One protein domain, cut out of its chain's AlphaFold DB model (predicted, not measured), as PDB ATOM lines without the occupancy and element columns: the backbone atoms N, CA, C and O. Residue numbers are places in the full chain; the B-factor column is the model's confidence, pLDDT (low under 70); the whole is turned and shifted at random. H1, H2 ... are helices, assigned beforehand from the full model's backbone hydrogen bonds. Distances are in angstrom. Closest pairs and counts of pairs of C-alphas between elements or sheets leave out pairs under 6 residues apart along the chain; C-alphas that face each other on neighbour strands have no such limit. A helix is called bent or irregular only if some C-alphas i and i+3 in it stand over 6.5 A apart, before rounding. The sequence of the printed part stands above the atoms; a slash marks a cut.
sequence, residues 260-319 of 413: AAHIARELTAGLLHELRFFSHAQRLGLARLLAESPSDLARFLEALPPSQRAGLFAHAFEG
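What this domain is: This is residues 260 to 319 of the 413 residues of an uncharacterized protein of Archangium gephyra (UniProt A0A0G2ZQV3). Three helices, H3, H4 and H5, pack into a small core with their centres in a triangle: H3 and H4 fold back on each other, H4 and H5 fold back again, and H5 crosses H3 steeply. Two shorter helices, H1 and H2, make an arc along one side of this core, with H1 packed on the last residues of H3 and H2 near H4, and the link of residues 274 to 279 leads to the start of H3. The printed part has 60 residues with five named helices, H1 to H5 in order along it, and no named strand; its class is all helix. It is compact, with a radius of gyration of the C-alphas of 10.3 A and spans of 30 by 24 by 17 A.

Where its parts are: H1, residues 260 to 266, begins with C-alpha 260 at (11.305, -38.223, -14.142) and is 10.1 A long. H2 is short, residues 269 to 273, at 6.3 A. H3, residues 280 to 292, is the longest helix and measures 20.1 A from C-alpha 280 at (17.546, -31.471, -30.896) to C-alpha 292. It is irregular, but only just: C-alphas 289 and 292 are 6.8 A apart. H4, residues 294 to 302, is 12.2 A long. H5, residues 306 to 316, measures 15.9 A and ends with C-alpha 316 at (17.021, -28.187, -18.380); it is irregular, with C-alphas 307 and 310 7.0 A apart.

How they stand to each other: H3 is the hub and touches H1, H4 and H5. With residues 289 to 292 alone it touches H1 at a steep tilt of 62 degrees, opposite ways; the closest C-alphas, of Ala 260 and Leu 290, are 5.3 A apart. With residues 287 to 291 alone it touches H4, and the two form a helical hairpin at a shallow tilt of 27 degrees, opposite ways, closest at the C-alphas of Leu 290 and Leu 297, 5.2 A. H3 and H5 touch at a steep tilt of 59 degrees, the same way, with the closest C-alphas, of Arg 288 and Ala 316, 4.0 A apart. H4 and H5 form a second helical hairpin at a shallow tilt of 32 degrees, only just short of steep; their closest C-alphas, of Leu 301 and Arg 309, are 5.5 A apart. H2 and H4 are close but not clearly touching, closest at the C-alphas of Leu 272 and Phe 300, 6.8 A. H1 and H2 meet only through their link, and H2 is apart from H3 and H5. In H1, H2 and H4 every O i to N i+4 pair is within hydrogen-bond range; in H3 it is 8 of 9 and in H5 5 of 7.

The domain as a whole: The two C-alphas farthest apart, those of Gly 270 and Gly 319, are 31.0 A apart. The printed part has no cut, and no link is long: the link from H2 to H3 is short and the other three are tight. The mean pLDDT of the printed part is 88.0, and residue 319 is under 70.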
ATOM      1  N   ALA A 260       9.891 -38.220 -13.760       73.69
ATOM      2  CA  ALA A 260      11.305 -38.223 -14.142       73.69
ATOM      3  C   ALA A 260      12.010 -39.548 -13.785       73.69
ATOM      4  O   ALA A 260      12.741 -40.111 -14.601       73.69
ATOM      5  N   ALA A 261      11.705 -40.109 -12.610       74.88
ATOM      6  CA  ALA A 261      12.233 -41.394 -12.154       74.88
ATOM      7  C   ALA A 261      11.797 -42.583 -13.036       74.88
ATOM      8  O   ALA A 261      12.570 -43.521 -13.246       74.88
ATOM      9  N   HIS A 262      10.576 -42.556 -13.587       79.06
ATOM     10  CA  HIS A 262      10.124 -43.585 -14.527       79.06
ATOM     11  C   HIS A 262      10.895 -43.494 -15.838       79.06
ATOM     12  O   HIS A 262      11.423 -44.505 -16.295       79.06
ATOM     13  N   ILE A 263      11.022 -42.288 -16.395       80.31
ATOM     14  CA  ILE A 263      11.781 -42.044 -17.628       80.31
ATOM     15  C   ILE A 263      13.227 -42.511 -17.452       80.31
ATOM     16  O   ILE A 263      13.734 -43.281 -18.267       80.31
ATOM     17  N   ALA A 264      13.869 -42.119 -16.350       79.00
ATOM     18  CA  ALA A 264      15.236 -42.499 -16.014       79.00
ATOM     19  C   ALA A 264      15.467 -44.015 -16.000       79.00
ATOM     20  O   ALA A 264      16.494 -44.491 -16.490       79.00
ATOM     21  N   ARG A 265      14.505 -44.790 -15.488       82.75
ATOM     22  CA  ARG A 265      14.567 -46.257 -15.483       82.75
ATOM     23  C   ARG A 265      14.524 -46.852 -16.895       82.75
ATOM     24  O   ARG A 265      15.127 -47.899 -17.127       82.75
ATOM     25  N   GLU A 266      13.834 -46.204 -17.831       83.19
ATOM     26  CA  GLU A 266      13.769 -46.648 -19.230       83.19
ATOM     27  C   GLU A 266      14.990 -46.202 -20.061       83.19
ATOM     28  O   GLU A 266      15.249 -46.777 -21.123       83.19
ATOM     29  N   LEU A 267      15.790 -45.237 -19.571       82.44
ATOM     30  CA  LEU A 267      17.069 -44.797 -20.160       82.44
ATOM     31  C   LEU A 267      18.184 -45.838 -19.975       82.44
ATOM     32  O   LEU A 267      19.220 -45.606 -19.349       82.44
ATOM     33  N   THR A 268      17.976 -47.012 -20.564       84.69
ATOM     34  CA  THR A 268      18.980 -48.073 -20.644       84.69
ATOM     35  C   THR A 268      20.208 -47.616 -21.436       84.69
ATOM     36  O   THR A 268      20.119 -46.755 -22.312       84.69
ATOM     37  N   ALA A 269      21.362 -48.252 -21.204       84.31
ATOM     38  CA  ALA A 269      22.586 -47.976 -21.965       84.31
ATOM     39  C   ALA A 269      22.379 -48.094 -23.491       84.31
ATOM     40  O   ALA A 269      22.953 -47.328 -24.262       84.31
ATOM     41  N   GLY A 270      21.513 -49.023 -23.920       84.69
ATOM     42  CA  GLY A 270      21.128 -49.174 -25.320       84.69
ATOM     43  C   GLY A 270      20.389 -47.952 -25.863       84.69
ATOM     44  O   GLY A 270      20.759 -47.456 -26.918       84.69
ATOM     45  N   LEU A 271      19.390 -47.434 -25.141       85.94
ATOM     46  CA  LEU A 271      18.664 -46.221 -25.538       85.94
ATOM     47  C   LEU A 271      19.580 -44.987 -25.542       85.94
ATOM     48  O   LEU A 271      19.546 -44.201 -26.488       85.94
ATOM     49  N   LEU A 272      20.449 -44.855 -24.533       89.19
ATOM     50  CA  LEU A 272      21.424 -43.765 -24.443       89.19
ATOM     51  C   LEU A 272      22.373 -43.730 -25.653       89.19
ATOM     52  O   LEU A 272      22.667 -42.660 -26.183       89.19
ATOM     53  N   HIS A 273      22.800 -44.895 -26.150       87.81
ATOM     54  CA  HIS A 273      23.632 -44.982 -27.353       87.81
ATOM     55  C   HIS A 273      22.907 -44.501 -28.626       87.81
ATOM     56  O   HIS A 273      23.541 -44.016 -29.569       87.81
ATOM     57  N   GLU A 274      21.577 -44.601 -28.658       90.69
ATOM     58  CA  GLU A 274      20.746 -44.204 -29.797       90.69
ATOM     59  C   GLU A 274      20.223 -42.763 -29.713       90.69
ATOM     60  O   GLU A 274      19.528 -42.327 -30.629       90.69
ATOM     61  N   LEU A 275      20.601 -41.976 -28.694       89.56
ATOM     62  CA  LEU A 275      20.123 -40.593 -28.527       89.56
ATOM     63  C   LEU A 275      20.387 -39.684 -29.733       89.56
ATOM     64  O   LEU A 275      19.699 -38.684 -29.915       89.56
ATOM     65  N   ARG A 276      21.368 -40.028 -30.573       90.75
ATOM     66  CA  ARG A 276      21.668 -39.323 -31.829       90.75
ATOM     67  C   ARG A 276      20.508 -39.319 -32.833       90.75
ATOM     68  O   ARG A 276      20.497 -38.462 -33.705       90.75
ATOM     69  N   PHE A 277      19.576 -40.269 -32.725       92.44
ATOM     70  CA  PHE A 277      18.391 -40.349 -33.583       92.44
ATOM     71  C   PHE A 277      17.241 -39.462 -33.094       92.44
ATOM     72  O   PHE A 277      16.321 -39.198 -33.864       92.44
ATOM     73  N   PHE A 278      17.297 -38.957 -31.857       93.12
ATOM     74  CA  PHE A 278      16.372 -37.921 -31.411       93.12
ATOM     75  C   PHE A 278      16.772 -36.554 -31.973       93.12
ATOM     76  O   PHE A 278      17.948 -36.165 -31.981       93.12
ATOM     77  N   SER A 279      15.767 -35.777 -32.372       93.44
ATOM     78  CA  SER A 279      15.951 -34.388 -32.776       93.44
ATOM     79  C   SER A 279      16.514 -33.551 -31.622       93.44
ATOM     80  O   SER A 279      16.505 -33.941 -30.449       93.44
ATOM     81  N   HIS A 280      17.055 -32.374 -31.938       92.31
ATOM     82  CA  HIS A 280      17.546 -31.471 -30.896       92.31
ATOM     83  C   HIS A 280      16.423 -31.053 -29.930       92.31
ATOM     84  O   HIS A 280      16.616 -31.116 -28.719       92.31
ATOM     85  N   ALA A 281      15.232 -30.745 -30.454       92.12
ATOM     86  CA  ALA A 281      14.053 -30.401 -29.657       92.12
ATOM     87  C   ALA A 281      13.623 -31.536 -28.711       92.12
ATOM     88  O   ALA A 281      13.328 -31.294 -27.544       92.12
ATOM     89  N   GLN A 282      13.660 -32.788 -29.173       93.44
ATOM     90  CA  GLN A 282      13.349 -33.951 -28.333       93.44
ATOM     91  C   GLN A 282      14.365 -34.117 -27.199       93.44
ATOM     92  O   GLN A 282      13.996 -34.366 -26.054       93.44
ATOM     93  N   ARG A 283      15.656 -33.917 -27.483       93.50
ATOM     94  CA  ARG A 283      16.706 -33.972 -26.453       93.50
ATOM     95  C   ARG A 283      16.571 -32.851 -25.424       93.50
ATOM     96  O   ARG A 283      16.782 -33.110 -24.244       93.50
ATOM     97  N   LEU A 284      16.177 -31.651 -25.849       92.50
ATOM     98  CA  LEU A 284      15.841 -30.543 -24.952       92.50
ATOM     99  C   LEU A 284      14.648 -30.898 -24.048       92.50
ATOM    100  O   LEU A 284      14.719 -30.694 -22.839       92.50
ATOM    101  N   GLY A 285      13.594 -31.496 -24.612       90.75
ATOM    102  CA  GLY A 285      12.429 -31.961 -23.854       90.75
ATOM    103  C   GLY A 285      12.777 -33.022 -22.805       90.75
ATOM    104  O   GLY A 285      12.379 -32.892 -21.650       90.75
ATOM    105  N   LEU A 286      13.582 -34.029 -23.170       90.06
ATOM    106  CA  LEU A 286      14.068 -35.038 -22.217       90.06
ATOM    107  C   LEU A 286      14.937 -34.414 -21.117       90.06
ATOM    108  O   LEU A 286      14.783 -34.772 -19.954       90.06
ATOM    109  N   ALA A 287      15.819 -33.472 -21.464       90.94
ATOM    110  CA  ALA A 287      16.675 -32.800 -20.489       90.94
ATOM    111  C   ALA A 287      15.858 -32.044 -19.430       90.94
ATOM    112  O   ALA A 287      16.159 -32.164 -18.245       90.94
ATOM    113  N   ARG A 288      14.793 -31.332 -19.836       89.75
ATOM    114  CA  ARG A 288      13.874 -30.663 -18.897       89.75
ATOM    115  C   ARG A 288      13.172 -31.656 -17.972       89.75
ATOM    116  O   ARG A 288      13.133 -31.431 -16.770       89.75
ATOM    117  N   LEU A 289      12.664 -32.768 -18.506       87.81
ATOM    118  CA  LEU A 289      11.986 -33.787 -17.692       87.81
ATOM    119  C   LEU A 289      12.928 -34.448 -16.678       87.81
ATOM    120  O   LEU A 289      12.513 -34.779 -15.576       87.81
ATOM    121  N   LEU A 290      14.203 -34.624 -17.027       89.19
ATOM    122  CA  LEU A 290      15.208 -35.214 -16.139       89.19
ATOM    123  C   LEU A 290      15.796 -34.215 -15.129       89.19
ATOM    124  O   LEU A 290      16.563 -34.634 -14.264       89.19
ATOM    125  N   ALA A 291      15.459 -32.921 -15.202       87.56
ATOM    126  CA  ALA A 291      15.983 -31.900 -14.289       87.56
ATOM    127  C   ALA A 291      15.650 -32.190 -12.815       87.56
ATOM    128  O   ALA A 291      16.438 -31.870 -11.925       87.56
ATOM    129  N   GLU A 292      14.529 -32.871 -12.563       83.81
ATOM    130  CA  GLU A 292      14.106 -33.325 -11.230       83.81
ATOM    131  C   GLU A 292      14.993 -34.446 -10.658       83.81
ATOM    132  O   GLU A 292      14.923 -34.755  -9.470       83.81
ATOM    133  N   SER A 293      15.828 -35.086 -11.482       85.12
ATOM    134  CA  SER A 293      16.690 -36.212 -11.102       85.12
ATOM    135  C   SER A 293      18.136 -35.970 -11.563       85.12
ATOM    136  O   SER A 293      18.554 -36.476 -12.611       85.12
ATOM    137  N   PRO A 294      18.950 -35.224 -10.782       85.31
ATOM    138  CA  PRO A 294      20.286 -34.778 -11.197       85.31
ATOM    139  C   PRO A 294      21.235 -35.902 -11.637       85.31
ATOM    140  O   PRO A 294      22.018 -35.722 -12.569       85.31
ATOM    141  N   SER A 295      21.155 -37.076 -11.004       87.00
ATOM    142  CA  SER A 295      21.952 -38.256 -11.372       87.00
ATOM    143  C   SER A 295      21.601 -38.812 -12.753       87.00
ATOM    144  O   SER A 295      22.480 -39.270 -13.483       87.00
ATOM    145  N   ASP A 296      20.322 -38.782 -13.123       87.25
ATOM    146  CA  ASP A 296      19.844 -39.301 -14.404       87.25
ATOM    147  C   ASP A 296      20.073 -38.292 -15.528       87.25
ATOM    148  O   ASP A 296      20.486 -38.682 -16.623       87.25
ATOM    149  N   LEU A 297      19.922 -36.994 -15.234       90.12
ATOM    150  CA  LEU A 297      20.340 -35.921 -16.134       90.12
ATOM    151  C   LEU A 297      21.842 -36.007 -16.437       90.12
ATOM    152  O   LEU A 297      22.232 -35.920 -17.600       90.12
ATOM    153  N   ALA A 298      22.691 -36.236 -15.429       90.56
ATOM    154  CA  ALA A 298      24.130 -36.406 -15.638       90.56
ATOM    155  C   ALA A 298      24.431 -37.578 -16.588       90.56
ATOM    156  O   ALA A 298      25.136 -37.395 -17.583       90.56
ATOM    157  N   ARG A 299      23.816 -38.748 -16.357       90.62
ATOM    158  CA  ARG A 299      23.958 -39.931 -17.226       90.62
ATOM    159  C   ARG A 299      23.506 -39.656 -18.665       90.62
ATOM    160  O   ARG A 299      24.157 -40.087 -19.616       90.62
ATOM    161  N   PHE A 300      22.400 -38.930 -18.835       91.88
ATOM    162  CA  PHE A 300      21.898 -38.507 -20.142       91.88
ATOM    163  C   PHE A 300      22.882 -37.572 -20.864       91.88
ATOM    164  O   PHE A 300      23.173 -37.775 -22.043       91.88
ATOM    165  N   LEU A 301      23.444 -36.581 -20.165       92.56
ATOM    166  CA  LEU A 301      24.413 -35.638 -20.733       92.56
ATOM    167  C   LEU A 301      25.745 -36.317 -21.089       92.56
ATOM    168  O   LEU A 301      26.351 -35.984 -22.108       92.56
ATOM    169  N   GLU A 302      26.201 -37.282 -20.290       92.75
ATOM    170  CA  GLU A 302      27.424 -38.052 -20.553       92.75
ATOM    171  C   GLU A 302      27.356 -38.856 -21.855       92.75
ATOM    172  O   GLU A 302      28.367 -38.974 -22.554       92.75
ATOM    173  N   ALA A 303      26.170 -39.341 -22.225       91.56
ATOM    174  CA  ALA A 303      25.944 -40.067 -23.472       91.56
ATOM    175  C   ALA A 303      26.014 -39.175 -24.732       91.56
ATOM    176  O   ALA A 303      26.059 -39.689 -25.850       91.56
ATOM    177  N   LEU A 304      26.036 -37.846 -24.574       90.25
ATOM    178  CA  LEU A 304      26.045 -36.878 -25.672       90.25
ATOM    179  C   LEU A 304      27.439 -36.266 -25.912       90.25
ATOM    180  O   LEU A 304      28.281 -36.242 -25.003       90.25
ATOM    181  N   PRO A 305      27.700 -35.719 -27.122       90.00
ATOM    182  CA  PRO A 305      28.943 -35.011 -27.420       90.00
ATOM    183  C   PRO A 305      29.178 -33.831 -26.465       90.00
ATOM    184  O   PRO A 305      28.220 -33.131 -26.126       90.00
ATOM    185  N   PRO A 306      30.435 -33.545 -26.072       90.06
ATOM    186  CA  PRO A 306      30.750 -32.514 -25.081       90.06
ATOM    187  C   PRO A 306      30.239 -31.122 -25.474       90.06
ATOM    188  O   PRO A 306      29.786 -30.375 -24.611       90.06
ATOM    189  N   SER A 307      30.222 -30.808 -26.774       91.31
ATOM    190  CA  SER A 307      29.727 -29.535 -27.313       91.31
ATOM    191  C   SER A 307      28.239 -29.279 -27.050       91.31
ATOM    192  O   SER A 307      27.819 -28.128 -27.033       91.31
ATOM    193  N   GLN A 308      27.434 -30.322 -26.822       89.62
ATOM    194  CA  GLN A 308      25.983 -30.202 -26.622       89.62
ATOM    195  C   GLN A 308      25.585 -30.160 -25.140       89.62
ATOM    196  O   GLN A 308      24.477 -29.734 -24.812       89.62
ATOM    197  N   ARG A 309      26.476 -30.587 -24.235       92.62
ATOM    198  CA  ARG A 309      26.150 -30.800 -22.814       92.62
ATOM    199  C   ARG A 309      25.793 -29.507 -22.091       92.62
ATOM    200  O   ARG A 309      24.796 -29.471 -21.383       92.62
ATOM    201  N   ALA A 310      26.582 -28.449 -22.293       90.50
ATOM    202  CA  ALA A 310      26.377 -27.168 -21.617       90.50
ATOM    203  C   ALA A 310      25.036 -26.520 -22.001       90.50
ATOM    204  O   ALA A 310      24.308 -26.059 -21.125       90.50
ATOM    205  N   GLY A 311      24.684 -26.545 -23.293       90.75
ATOM    206  CA  GLY A 311      23.414 -26.002 -23.782       90.75
ATOM    207  C   GLY A 311      22.202 -26.779 -23.263       90.75
ATOM    208  O   GLY A 311      21.250 -26.176 -22.782       90.75
ATOM    209  N   LEU A 312      22.261 -28.115 -23.285       92.06
ATOM    210  CA  LEU A 312      21.184 -28.960 -22.752       92.06
ATOM    211  C   LEU A 312      21.026 -28.821 -21.234       92.06
ATOM    212  O   LEU A 312      19.900 -28.796 -20.751       92.06
ATOM    213  N   PHE A 313      22.131 -28.700 -20.491       91.44
ATOM    214  CA  PHE A 313      22.094 -28.455 -19.049       91.44
ATOM    215  C   PHE A 313      21.455 -27.101 -18.726       91.44
ATOM    216  O   PHE A 313      20.558 -27.040 -17.894       91.44
ATOM    217  N   ALA A 314      21.879 -26.023 -19.398       90.88
ATOM    218  CA  ALA A 314      21.304 -24.695 -19.188       90.88
ATOM    219  C   ALA A 314      19.793 -24.686 -19.472       90.88
ATOM    220  O   ALA A 314      19.021 -24.150 -18.684       90.88
ATOM    221  N   HIS A 315      19.377 -25.349 -20.550       91.31
ATOM    222  CA  HIS A 315      17.973 -25.456 -20.921       91.31
ATOM    223  C   HIS A 315      17.133 -26.296 -19.950       91.31
ATOM    224  O   HIS A 315      15.959 -26.004 -19.741       91.31
ATOM    225  N   ALA A 316      17.716 -27.339 -19.349       90.12
ATOM    226  CA  ALA A 316      17.021 -28.187 -18.380       90.12
ATOM    227  C   ALA A 316      16.534 -27.402 -17.149       90.12
ATOM    228  O   ALA A 316      15.499 -27.741 -16.585       90.12
ATOM    229  N   PHE A 317      17.254 -26.343 -16.766       87.06
ATOM    230  CA  PHE A 317      16.941 -25.485 -15.616       87.06
ATOM    231  C   PHE A 317      16.399 -24.102 -16.014       87.06
ATOM    232  O   PHE A 317      16.275 -23.216 -15.168       87.06
ATOM    233  N   GLU A 318      16.080 -23.890 -17.291       86.00
ATOM    234  CA  GLU A 318      15.553 -22.616 -17.777       86.00
ATOM    235  C   GLU A 318      14.163 -22.347 -17.174       86.00
ATOM    236  O   GLU A 318      13.231 -23.129 -17.355       86.00
ATOM    237  N   GLY A 319      14.031 -21.252 -16.418       68.12
ATOM    238  CA  GLY A 319      12.790 -20.883 -15.723       68.12
ATOM    239  C   GLY A 319      12.572 -21.559 -14.362       68.12
ATOM    240  O   GLY A 319      11.584 -21.255 -13.696       68.12
TER     241      GLY A 319